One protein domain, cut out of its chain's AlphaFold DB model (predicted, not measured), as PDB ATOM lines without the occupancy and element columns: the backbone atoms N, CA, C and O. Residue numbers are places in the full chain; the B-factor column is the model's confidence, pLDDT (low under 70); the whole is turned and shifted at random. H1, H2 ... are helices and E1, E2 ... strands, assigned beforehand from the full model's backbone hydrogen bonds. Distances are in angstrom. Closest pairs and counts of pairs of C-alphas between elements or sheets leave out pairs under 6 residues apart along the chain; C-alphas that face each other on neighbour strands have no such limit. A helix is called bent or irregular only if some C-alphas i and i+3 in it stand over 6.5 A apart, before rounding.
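AT A GLANCE: This is residues 3 to 94 of the 102 residues of the protein "NifU_N domain-containing protein" of marine metagenome (UniProt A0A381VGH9). Four helices form a bundle: H4, the longest, packs on H1 and H2, and H3 packs on parts of these three. At one end, residues 3 to 4 pair antiparallel with residues 7 to 8 of strand E1. The 92 printed residues run E1, H1, H2, H3, H4: mostly helix, compact, radius of gyration of the C-alphas 12.6 A, spans 39 by 30 by 22 A.

IN THESE COORDINATES: H4, residues 75 to 92, 26.3 A long, ends at C-alpha 92 (84.470, 39.011, 66.156); it has a kink of 38 degrees near residue 82 and is irregular, with C-alphas 81 and 84 7.1 A apart. H1 is residues 19 to 32, H2 37 to 52, H3 63 to 73. E1, residues 7 to 10, begins at C-alpha 7 (78.722, 44.871, 60.381).

HOW THE PARTS SIT: H4 touches H2, opposite ways at 13 degrees, a shallow tilt; their closest C-alphas, Phe 44 and Trp 85, are 5.9 A apart. H3 and H4 are a helical hairpin, closest at C-alphas Val 71 and Val 78, 6.0 A. O i to N i+4 pairs are within hydrogen-bond range throughout H1 and H2, 10 of 14 in H4, 0 of 7 in H3, where 7 of 8 O i to N i+3 pairs are.

THE WHOLE: The printed part has no cut and no long link. Residues 56 to 57 and 94 have pLDDT under 70.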
ATOM      1  N   LEU A   3      75.566  39.866  63.768       89.75
ATOM      2  CA  LEU A   3      76.399  40.301  62.648       89.75
ATOM      3  C   LEU A   3      75.621  40.180  61.336       89.75
ATOM      4  O   LEU A   3      74.875  39.222  61.140       89.75
ATOM      5  N   SER A   4      75.819  41.127  60.424       89.50
ATOM      6  CA  SER A   4      75.204  41.114  59.095       89.50
ATOM      7  C   SER A   4      76.102  41.828  58.104       89.50
ATOM      8  O   SER A   4      76.505  42.965  58.332       89.50
ATOM      9  N   LYS A   5      76.446  41.143  57.007       88.94
ATOM     10  CA  LYS A   5      77.289  41.684  55.923       88.94
ATOM     11  C   LYS A   5      78.601  42.335  56.408       88.94
ATOM     12  O   LYS A   5      79.047  43.315  55.827       88.94
ATOM     13  N   GLY A   6      79.206  41.797  57.470       86.94
ATOM     14  CA  GLY A   6      80.450  42.331  58.044       86.94
ATOM     15  C   GLY A   6      80.275  43.510  59.009       86.94
ATOM     16  O   GLY A   6      81.273  44.100  59.414       86.94
ATOM     17  N   ASN A   7      79.041  43.824  59.411       91.00
ATOM     18  CA  ASN A   7      78.722  44.871  60.381       91.00
ATOM     19  C   ASN A   7      78.095  44.291  61.650       91.00
ATOM     20  O   ASN A   7      77.394  43.276  61.605       91.00
ATOM     21  N   VAL A   8      78.309  44.974  62.774       92.69
ATOM     22  CA  VAL A   8      77.645  44.683  64.044       92.69
ATOM     23  C   VAL A   8      76.279  45.366  64.045       92.69
ATOM     24  O   VAL A   8      76.171  46.550  64.339       92.69
ATOM     25  N   GLU A   9      75.216  44.637  63.705       92.69
ATOM     26  CA  GLU A   9      73.852  45.194  63.716       92.69
ATOM     27  C   GLU A   9      73.369  45.466  65.136       92.69
ATOM     28  O   GLU A   9      72.735  46.486  65.399       92.69
ATOM     29  N   ASP A  10      73.664  44.545  66.054       91.44
ATOM     30  CA  ASP A  10      73.252  44.690  67.439       91.44
ATOM     31  C   ASP A  10      74.211  43.989  68.398       91.44
ATOM     32  O   ASP A  10      74.782  42.929  68.116       91.44
ATOM     33  N   ILE A  11      74.375  44.580  69.571       93.06
ATOM     34  CA  ILE A  11      75.236  44.074  70.628       93.06
ATOM     35  C   ILE A  11      74.637  44.459  71.976       93.06
ATOM     36  O   ILE A  11      74.204  45.592  72.193       93.06
ATOM     37  N   THR A  12      74.640  43.483  72.875       90.69
ATOM     38  CA  THR A  12      74.147  43.609  74.241       90.69
ATOM     39  C   THR A  12      75.137  42.898  75.142       90.69
ATOM     40  O   THR A  12      75.651  41.836  74.783       90.69
ATOM     41  N   PHE A  13      75.393  43.485  76.302       88.06
ATOM     42  CA  PHE A  13      76.162  42.873  77.369       88.06
ATOM     43  C   PHE A  13      75.223  42.556  78.529       88.06
ATOM     44  O   PHE A  13      74.419  43.397  78.927       88.06
ATOM     45  N   ASN A  14      75.352  41.352  79.075       88.19
ATOM     46  CA  ASN A  14      74.783  40.987  80.361       88.19
ATOM     47  C   ASN A  14      75.913  40.406  81.209       88.19
ATOM     48  O   ASN A  14      76.673  39.568  80.725       88.19
ATOM     49  N   GLY A  15      76.042  40.867  82.445       82.06
ATOM     50  CA  GLY A  15      77.076  40.387  83.343       82.06
ATOM     51  C   GLY A  15      77.200  41.237  84.596       82.06
ATOM     52  O   GLY A  15      76.853  42.420  84.616       82.06
ATOM     53  N   THR A  16      77.744  40.615  85.635       87.06
ATOM     54  CA  THR A  16      77.994  41.247  86.930       87.06
ATOM     55  C   THR A  16      79.489  41.479  87.097       87.06
ATOM     56  O   THR A  16      80.310  40.624  86.775       87.06
ATOM     57  N   GLY A  17      79.866  42.643  87.612       86.06
ATOM     58  CA  GLY A  17      81.261  42.960  87.880       86.06
ATOM     59  C   GLY A  17      81.411  44.288  88.605       86.06
ATOM     60  O   GLY A  17      80.431  44.922  88.993       86.06
ATOM     61  N   CYS A  18      82.653  44.725  88.791       92.44
ATOM     62  CA  CYS A  18      82.914  46.028  89.390       92.44
ATOM     63  C   CYS A  18      82.375  47.168  88.503       92.44
ATOM     64  O   CYS A  18      82.232  47.014  87.289       92.44
ATOM     65  N   ALA A  19      82.160  48.352  89.080       91.50
ATOM     66  CA  ALA A  19      81.622  49.499  88.339       91.50
ATOM     67  C   ALA A  19      82.403  49.823  87.046       91.50
ATOM     68  O   ALA A  19      81.804  50.193  86.045       91.50
ATOM     69  N   ILE A  20      83.727  49.615  87.037       91.25
ATOM     70  CA  ILE A  20      84.574  49.843  85.854       91.25
ATOM     71  C   ILE A  20      84.299  48.824  84.747       91.25
ATOM     72  O   ILE A  20      84.240  49.209  83.584       91.25
ATOM     73  N   SER A  21      84.120  47.542  85.079       92.19
ATOM     74  CA  SER A  21      83.835  46.533  84.054       92.19
ATOM     75  C   SER A  21      82.453  46.751  83.450       92.19
ATOM     76  O   SER A  21      82.315  46.694  82.237       92.19
ATOM     77  N   VAL A  22      81.455  47.090  84.273       92.69
ATOM     78  CA  VAL A  22      80.098  47.396  83.790       92.69
ATOM     79  C   VAL A  22      80.094  48.661  82.925       92.69
ATOM     80  O   VAL A  22      79.529  48.654  81.833       92.69
ATOM     81  N   ALA A  23      80.776  49.724  83.362       93.00
ATOM     82  CA  ALA A  23      80.905  50.955  82.584       93.00
ATOM     83  C   ALA A  23      81.639  50.719  81.253       93.00
ATOM     84  O   ALA A  23      81.170  51.175  80.213       93.00
ATOM     85  N   SER A  24      82.749  49.970  81.265       93.69
ATOM     86  CA  SER A  24      83.498  49.633  80.049       93.69
ATOM     87  C   SER A  24      82.643  48.829  79.068       93.69
ATOM     88  O   SER A  24      82.571  49.188  77.895       93.69
ATOM     89  N   SER A  25      81.915  47.813  79.549       94.00
ATOM     90  CA  SER A  25      80.980  47.041  78.724       94.00
ATOM     91  C   SER A  25      79.887  47.912  78.106       94.00
ATOM     92  O   SER A  25      79.619  47.788  76.916       94.00
ATOM     93  N   SER A  26      79.274  48.812  78.884       93.12
ATOM     94  CA  SER A  26      78.212  49.699  78.391       93.12
ATOM     95  C   SER A  26      78.719  50.662  77.316       93.12
ATOM     96  O   SER A  26      78.073  50.834  76.284       93.12
ATOM     97  N   LEU A  27      79.886  51.275  77.530       93.75
ATOM     98  CA  LEU A  27      80.481  52.179  76.546       93.75
ATOM     99  C   LEU A  27      80.924  51.431  75.282       93.75
ATOM    100  O   LEU A  27      80.779  51.949  74.176       93.75
ATOM    101  N   MET A  28      81.439  50.210  75.440       94.81
ATOM    102  CA  MET A  28      81.796  49.335  74.328       94.81
ATOM    103  C   MET A  28      80.571  49.021  73.464       94.81
ATOM    104  O   MET A  28      80.634  49.200  72.250       94.81
ATOM    105  N   THR A  29      79.453  48.591  74.059       93.94
ATOM    106  CA  THR A  29      78.244  48.262  73.287       93.94
ATOM    107  C   THR A  29      77.694  49.464  72.529       93.94
ATOM    108  O   THR A  29      77.273  49.305  71.386       93.94
ATOM    109  N   ASP A  30      77.746  50.658  73.124       93.25
ATOM    110  CA  ASP A  30      77.307  51.893  72.467       93.25
ATOM    111  C   ASP A  30      78.180  52.247  71.258       93.25
ATOM    112  O   ASP A  30      77.660  52.667  70.228       93.25
ATOM    113  N   LYS A  31      79.506  52.087  71.369       93.25
ATOM    114  CA  LYS A  31      80.436  52.498  70.305       93.25
ATOM    115  C   LYS A  31      80.544  51.477  69.169       93.25
ATOM    116  O   LYS A  31      80.824  51.870  68.045       93.25
ATOM    117  N   VAL A  32      80.334  50.193  69.461       93.50
ATOM    118  CA  VAL A  32      80.475  49.078  68.504       93.50
ATOM    119  C   VAL A  32      79.176  48.796  67.741       93.50
ATOM    120  O   VAL A  32      79.180  48.195  66.669       93.50
ATOM    121  N   LYS A  33      78.022  49.212  68.269       93.88
ATOM    122  CA  LYS A  33      76.747  49.029  67.573       93.88
ATOM    123  C   LYS A  33      76.718  49.845  66.279       93.88
ATOM    124  O   LYS A  33      76.919  51.053  66.291       93.88
ATOM    125  N   GLY A  34      76.422  49.182  65.166       92.38
ATOM    126  CA  GLY A  34      76.345  49.787  63.838       92.38
ATOM    127  C   GLY A  34      77.689  49.961  63.128       92.38
ATOM    128  O   GLY A  34      77.694  50.449  62.000       92.38
ATOM    129  N   THR A  35      78.814  49.565  63.734       92.75
ATOM    130  CA  THR A  35      80.141  49.666  63.104       92.75
ATOM    131  C   THR A  35      80.515  48.397  62.343       92.75
ATOM    132  O   THR A  35      79.953  47.319  62.573       92.75
ATOM    133  N   SER A  36      81.480  48.504  61.426       94.75
ATOM    134  CA  SER A  36      82.030  47.321  60.761       94.75
ATOM    135  C   SER A  36      82.860  46.477  61.735       94.75
ATOM    136  O   SER A  36      83.336  46.961  62.769       94.75
ATOM    137  N   VAL A  37      83.047  45.195  61.419       92.69
ATOM    138  CA  VAL A  37      83.926  44.306  62.198       92.69
ATOM    139  C   VAL A  37      85.349  44.871  62.258       92.69
ATOM    140  O   VAL A  37      85.952  44.861  63.329       92.69
ATOM    141  N   SER A  38      85.863  45.416  61.149       93.69
ATOM    142  CA  SER A  38      87.182  46.059  61.105       93.69
ATOM    143  C   SER A  38      87.263  47.266  62.034       93.69
ATOM    144  O   SER A  38      88.162  47.314  62.867       93.69
ATOM    145  N   ASP A  39      86.283  48.174  61.992       93.19
ATOM    146  CA  ASP A  39      86.283  49.359  62.866       93.19
ATOM    147  C   ASP A  39      86.210  48.964  64.347       93.19
ATOM    148  O   ASP A  39      86.800  49.605  65.216       93.19
ATOM    149  N   SER A  40      85.485  47.883  64.642       93.50
ATOM    150  CA  SER A  40      85.343  47.351  66.000       93.50
ATOM    151  C   SER A  40      86.661  46.768  66.523       93.50
ATOM    152  O   SER A  40      86.982  46.923  67.703       93.50
ATOM    153  N   LEU A  41      87.440  46.117  65.653       92.75
ATOM    154  CA  LEU A  41      88.778  45.611  65.975       92.75
ATOM    155  C   LEU A  41      89.796  46.751  66.121       92.75
ATOM    156  O   LEU A  41      90.580  46.743  67.070       92.75
ATOM    157  N   ASP A  42      89.724  47.774  65.272       92.69
ATOM    158  CA  ASP A  42      90.558  48.973  65.407       92.69
ATOM    159  C   ASP A  42      90.275  49.697  66.730       92.69
ATOM    160  O   ASP A  42      91.185  50.177  67.412       92.69
ATOM    161  N   LEU A  43      89.004  49.749  67.134       92.19
ATOM    162  CA  LEU A  43      88.608  50.314  68.417       92.19
ATOM    163  C   LEU A  43      89.151  49.497  69.596       92.19
ATOM    164  O   LEU A  43      89.615  50.088  70.572       92.19
ATOM    165  N   PHE A  44      89.148  48.163  69.494       92.81
ATOM    166  CA  PHE A  44      89.804  47.297  70.474       92.81
ATOM    167  C   PHE A  44      91.281  47.671  70.633       92.81
ATOM    168  O   PHE A  44      91.733  47.869  71.761       92.81
ATOM    169  N   ASP A  45      92.025  47.812  69.533       91.12
ATOM    170  CA  ASP A  45      93.458  48.106  69.601       91.12
ATOM    171  C   ASP A  45      93.720  49.491  70.204       91.12
ATOM    172  O   ASP A  45      94.622  49.644  71.035       91.12
ATOM    173  N   LYS A  46      92.889  50.489  69.870       91.12
ATOM    174  CA  LYS A  46      92.957  51.824  70.485       91.12
ATOM    175  C   LYS A  46      92.712  51.774  71.990       91.12
ATOM    176  O   LYS A  46      93.481  52.368  72.739       91.12
ATOM    177  N   ILE A  47      91.685  51.057  72.451       91.19
ATOM    178  CA  ILE A  47      91.383  50.943  73.887       91.19
ATOM    179  C   ILE A  47      92.440  50.128  74.619       91.19
ATOM    180  O   ILE A  47      92.840  50.489  75.722       91.19
ATOM    181  N   HIS A  48      92.936  49.058  74.009       90.88
ATOM    182  CA  HIS A  48      94.006  48.265  74.591       90.88
ATOM    183  C   HIS A  48      95.260  49.124  74.793       90.88
ATOM    184  O   HIS A  48      95.774  49.185  75.907       90.88
ATOM    185  N   ARG A  49      95.682  49.887  73.773       89.50
ATOM    186  CA  ARG A  49      96.782  50.860  73.895       89.50
ATOM    187  C   ARG A  49      96.481  51.962  74.905       89.50
ATOM    188  O   ARG A  49      97.362  52.293  75.692       89.50
ATOM    189  N   LEU A  50      95.246  52.473  74.950       89.94
ATOM    190  CA  LEU A  50      94.789  53.436  75.960       89.94
ATOM    191  C   LEU A  50      94.858  52.871  77.384       89.94
ATOM    192  O   LEU A  50      94.875  53.638  78.332       89.94
ATOM    193  N   LEU A  51      94.874  51.555  77.578       89.56
ATOM    194  CA  LEU A  51      94.933  50.955  78.908       89.56
ATOM    195  C   LEU A  51      96.339  50.464  79.288       89.56
ATOM    196  O   LEU A  51      96.659  50.463  80.475       89.56
ATOM    197  N   THR A  52      97.183  50.083  78.320       87.12
ATOM    198  CA  THR A  52      98.487  49.434  78.571       87.12
ATOM    199  C   THR A  52      99.738  50.245  78.201       87.12
ATOM    200  O   THR A  52     100.726  50.147  78.916       87.12
ATOM    201  N   ASP A  53      99.714  51.059  77.142       85.19
ATOM    202  CA  ASP A  53     100.843  51.904  76.700       85.19
ATOM    203  C   ASP A  53     101.118  53.170  77.553       85.19
ATOM    204  O   ASP A  53     100.339  54.123  77.564       85.19
ATOM    205  N   GLU A  54     102.253  53.225  78.241       72.12
ATOM    206  CA  GLU A  54     102.623  54.364  79.095       72.12
ATOM    207  C   GLU A  54     103.110  55.610  78.327       72.12
ATOM    208  O   GLU A  54     103.155  56.690  78.916       72.12
ATOM    209  N   ASN A  55     103.454  55.492  77.037       70.19
ATOM    210  CA  ASN A  55     104.225  56.514  76.318       70.19
ATOM    211  C   ASN A  55     103.452  57.249  75.212       70.19
ATOM    212  O   ASN A  55     103.812  58.381  74.892       70.19
ATOM    213  N   ASP A  56     102.407  56.653  74.638       64.44
ATOM    214  CA  ASP A  56     101.571  57.316  73.631       64.44
ATOM    215  C   ASP A  56     100.132  56.796  73.695       64.44
ATOM    216  O   ASP A  56      99.854  55.609  73.504       64.44
ATOM    217  N   TYR A  57      99.190  57.695  73.983       66.62
ATOM    218  CA  TYR A  57      97.776  57.376  73.895       66.62
ATOM    219  C   TYR A  57      96.979  58.517  73.297       66.62
ATOM    220  O   TYR A  57      96.763  59.568  73.896       66.62
ATOM    221  N   GLN A  58      96.489  58.257  72.094       73.19
ATOM    222  CA  GLN A  58      95.599  59.156  71.390       73.19
ATOM    223  C   GLN A  58      94.165  58.876  71.834       73.19
ATOM    224  O   GLN A  58      93.651  57.767  71.689       73.19
ATOM    225  N   THR A  59      93.506  59.895  72.378       76.81
ATOM    226  CA  THR A  59      92.070  59.844  72.696       76.81
ATOM    227  C   THR A  59      91.197  60.297  71.528       76.81
ATOM    228  O   THR A  59      89.972  60.349  71.643       76.81
ATOM    229  N   GLU A  60      91.815  60.643  70.401       77.88
ATOM    230  CA  GLU A  60      91.129  61.143  69.219       77.88
ATOM    231  C   GLU A  60      90.192  60.065  68.641       77.88
ATOM    232  O   GLU A  60      90.584  58.924  68.380       77.88
ATOM    233  N   GLY A  61      88.907  60.404  68.513       75.31
ATOM    234  CA  GLY A  61      87.861  59.477  68.058       75.31
ATOM    235  C   GLY A  61      87.370  58.453  69.094       75.31
ATOM    236  O   GLY A  61      86.569  57.583  68.741       75.31
ATOM    237  N   LEU A  62      87.816  58.538  70.357       81.81
ATOM    238  CA  LEU A  62      87.348  57.667  71.445       81.81
ATOM    239  C   LEU A  62      86.123  58.219  72.192       81.81
ATOM    240  O   LEU A  62      85.433  57.454  72.862       81.81
ATOM    241  N   ASP A  63      85.793  59.503  72.048       86.25
ATOM    242  CA  ASP A  63      84.616  60.137  72.664       86.25
ATOM    243  C   ASP A  63      84.483  59.788  74.163       86.25
ATOM    244  O   ASP A  63      85.400  60.004  74.955       86.25
ATOM    245  N   LYS A  64      83.356  59.179  74.564       87.31
ATOM    246  CA  LYS A  64      83.086  58.733  75.938       87.31
ATOM    247  C   LYS A  64      84.093  57.694  76.444       87.31
ATOM    248  O   LYS A  64      84.291  57.588  77.651       87.31
ATOM    249  N   LEU A  65      84.745  56.942  75.555       87.94
ATOM    250  CA  LEU A  65      85.753  55.953  75.934       87.94
ATOM    251  C   LEU A  65      87.047  56.590  76.437       87.94
ATOM    252  O   LEU A  65      87.780  55.944  77.184       87.94
ATOM    253  N   ALA A  66      87.303  57.864  76.118       88.44
ATOM    254  CA  ALA A  66      88.432  58.599  76.683       88.44
ATOM    255  C   ALA A  66      88.365  58.665  78.220       88.44
ATOM    256  O   ALA A  66      89.405  58.745  78.872       88.44
ATOM    257  N   ALA A  67      87.175  58.533  78.823       88.75
ATOM    258  CA  ALA A  67      87.014  58.442  80.274       88.75
ATOM    259  C   ALA A  67      87.724  57.219  80.896       88.75
ATOM    260  O   ALA A  67      88.076  57.249  82.074       88.75
ATOM    261  N   LEU A  68      87.985  56.161  80.116       88.69
ATOM    262  CA  LEU A  68      88.724  54.978  80.576       88.69
ATOM    263  C   LEU A  68      90.237  55.228  80.710       88.69
ATOM    264  O   LEU A  68      90.916  54.442  81.369       88.69
ATOM    265  N   SER A  69      90.765  56.330  80.164       89.12
ATOM    266  CA  SER A  69      92.189  56.700  80.269       89.12
ATOM    267  C   SER A  69      92.673  56.845  81.717       89.12
ATOM    268  O   SER A  69      93.807  56.497  82.033       89.12
ATOM    269  N   GLY A  70      91.802  57.276  82.636       88.06
ATOM    270  CA  GLY A  70      92.138  57.377  84.059       88.06
ATOM    271  C   GLY A  70      92.379  56.017  84.728       88.06
ATOM    272  O   GLY A  70      93.097  55.938  85.722       88.06
ATOM    273  N   VAL A  71      91.840  54.922  84.173       89.75
ATOM    274  CA  VAL A  71      91.990  53.568  84.743       89.75
ATOM    275  C   VAL A  71      93.442  53.089  84.688       89.75
ATOM    276  O   VAL A  71      93.850  52.284  85.523       89.75
ATOM    277  N   ARG A  72      94.248  53.629  83.768       86.81
ATOM    278  CA  ARG A  72      95.679  53.320  83.626       86.81
ATOM    279  C   ARG A  72      96.478  53.537  84.903       86.81
ATOM    280  O   ARG A  72      97.382  52.767  85.198       86.81
ATOM    281  N   GLN A  73      96.109  54.555  85.682       86.62
ATOM    282  CA  GLN A  73      96.751  54.876  86.960       86.62
ATOM    283  C   GLN A  73      96.519  53.788  88.024       86.62
ATOM    284  O   GLN A  73      97.133  53.811  89.088       86.62
ATOM    285  N   TYR A  74      95.648  52.816  87.738       89.69
ATOM    286  CA  TYR A  74      95.269  51.728  88.626       89.69
ATOM    287  C   TYR A  74      95.494  50.373  87.928       89.69
ATOM    288  O   TYR A  74      94.536  49.770  87.435       89.69
ATOM    289  N   PRO A  75      96.729  49.830  87.922       86.19
ATOM    290  CA  PRO A  75      97.068  48.583  87.221       86.19
ATOM    291  C   PRO A  75      96.166  47.393  87.579       86.19
ATOM    292  O   PRO A  75      95.834  46.560  86.735       86.19
ATOM    293  N   THR A  76      95.686  47.337  88.824       89.31
ATOM    294  CA  THR A  76      94.751  46.303  89.296       89.31
ATOM    295  C   THR A  76      93.365  46.392  88.646       89.31
ATOM    296  O   THR A  76      92.644  45.397  88.604       89.31
ATOM    297  N   ARG A  77      92.982  47.560  88.115       90.94
ATOM    298  CA  ARG A  77      91.685  47.832  87.473       90.94
ATOM    299  C   ARG A  77      91.741  47.813  85.948       90.94
ATOM    300  O   ARG A  77      90.684  47.705  85.328       90.94
ATOM    301  N   VAL A  78      92.932  47.832  85.348       91.62
ATOM    302  CA  VAL A  78      93.121  47.712  83.890       91.62
ATOM    303  C   VAL A  78      92.453  46.447  83.347       91.62
ATOM    304  O   VAL A  78      91.705  46.522  82.377       91.62
ATOM    305  N   LYS A  79      92.610  45.307  84.036       89.75
ATOM    306  CA  LYS A  79      91.943  44.045  83.659       89.75
ATOM    307  C   LYS A  79      90.417  44.157  83.660       89.75
ATOM    308  O   LYS A  79      89.759  43.588  82.797       89.75
ATOM    309  N   CYS A  80      89.843  44.900  84.607       91.62
ATOM    310  CA  CYS A  80      88.400  45.127  84.649       91.62
ATOM    311  C   CYS A  80      87.926  45.973  83.462       91.62
ATOM    312  O   CYS A  80      86.845  45.721  82.939       91.62
ATOM    313  N   ALA A  81      88.719  46.963  83.042       92.50
ATOM    314  CA  ALA A  81      88.394  47.804  81.895       92.50
ATOM    315  C   ALA A  81      88.574  47.072  80.557       92.50
ATOM    316  O   ALA A  81      87.758  47.283  79.665       92.50
ATOM    317  N   SER A  82      89.576  46.198  80.409       92.38
ATOM    318  CA  SER A  82      89.859  45.505  79.142       92.38
ATOM    319  C   SER A  82      89.026  44.240  78.906       92.38
ATOM    320  O   SER A  82      88.910  43.798  77.765       92.38
ATOM    321  N   LEU A  83      88.421  43.655  79.946       92.06
ATOM    322  CA  LEU A  83      87.726  42.363  79.861       92.06
ATOM    323  C   LEU A  83      86.656  42.309  78.756       92.06
ATOM    324  O   LEU A  83      86.661  41.389  77.941       92.06
ATOM    325  N   ALA A  84      85.767  43.305  78.707       92.44
ATOM    326  CA  ALA A  84      84.692  43.362  77.715       92.44
ATOM    327  C   ALA A  84      85.237  43.433  76.278       92.44
ATOM    328  O   ALA A  84      84.738  42.757  75.382       92.44
ATOM    329  N   TRP A  85      86.322  44.184  76.085       94.12
ATOM    330  CA  TRP A  85      86.997  44.357  74.800       94.12
ATOM    331  C   TRP A  85      87.646  43.063  74.315       94.12
ATOM    332  O   TRP A  85      87.537  42.720  73.139       94.12
ATOM    333  N   HIS A  86      88.269  42.298  75.215       92.94
ATOM    334  CA  HIS A  86      88.776  40.971  74.870       92.94
ATOM    335  C   HIS A  86      87.645  40.022  74.461       92.94
ATOM    336  O   HIS A  86      87.784  39.323  73.460       92.94
ATOM    337  N   ALA A  87      86.518  40.033  75.179       91.62
ATOM    338  CA  ALA A  87      85.355  39.226  74.817       91.62
ATOM    339  C   ALA A  87      84.799  39.610  73.433       91.62
ATOM    340  O   ALA A  87      84.515  38.731  72.620       91.62
ATOM    341  N   LEU A  88      84.715  40.913  73.135       92.56
ATOM    342  CA  LEU A  88      84.331  41.415  71.817       92.56
ATOM    343  C   LEU A  88      85.274  40.907  70.724       92.56
ATOM    344  O   LEU A  88      84.804  40.368  69.726       92.56
ATOM    345  N   LYS A  89      86.592  41.047  70.912       93.12
ATOM    346  CA  LYS A  89      87.586  40.585  69.935       93.12
ATOM    347  C   LYS A  89      87.407  39.100  69.635       93.12
ATOM    348  O   LYS A  89      87.286  38.741  68.470       93.12
ATOM    349  N   THR A  90      87.305  38.268  70.670       90.69
ATOM    350  CA  THR A  90      87.071  36.824  70.532       90.69
ATOM    351  C   THR A  90      85.789  36.519  69.753       90.69
ATOM    352  O   THR A  90      85.796  35.662  68.868       90.69
ATOM    353  N   ALA A  91      84.704  37.249  70.038       89.44
ATOM    354  CA  ALA A  91      83.426  37.091  69.350       89.44
ATOM    355  C   ALA A  91      83.485  37.514  67.869       89.44
ATOM    356  O   ALA A  91      82.803  36.918  67.038       89.44
ATOM    357  N   LEU A  92      84.292  38.523  67.527       89.38
ATOM    358  CA  LEU A  92      84.470  39.011  66.156       89.38
ATOM    359  C   LEU A  92      85.430  38.147  65.326       89.38
ATOM    360  O   LEU A  92      85.235  38.010  64.123       89.38
ATOM    361  N   THR A  93      86.458  37.558  65.946       87.62
ATOM    362  CA  THR A  93      87.471  36.741  65.251       87.62
ATOM    363  C   THR A  93      87.113  35.257  65.159       87.62
ATOM    364  O   THR A  93      87.925  34.466  64.688       87.62
ATOM    365  N   GLY A  94      85.913  34.859  65.590       69.56
ATOM    366  CA  GLY A  94      85.383  33.523  65.319       69.56
ATOM    367  C   GLY A  94      85.966  32.402  66.179       69.56
ATOM    368  O   GLY A  94      86.127  31.286  65.693       69.56
TER     369      GLY A  94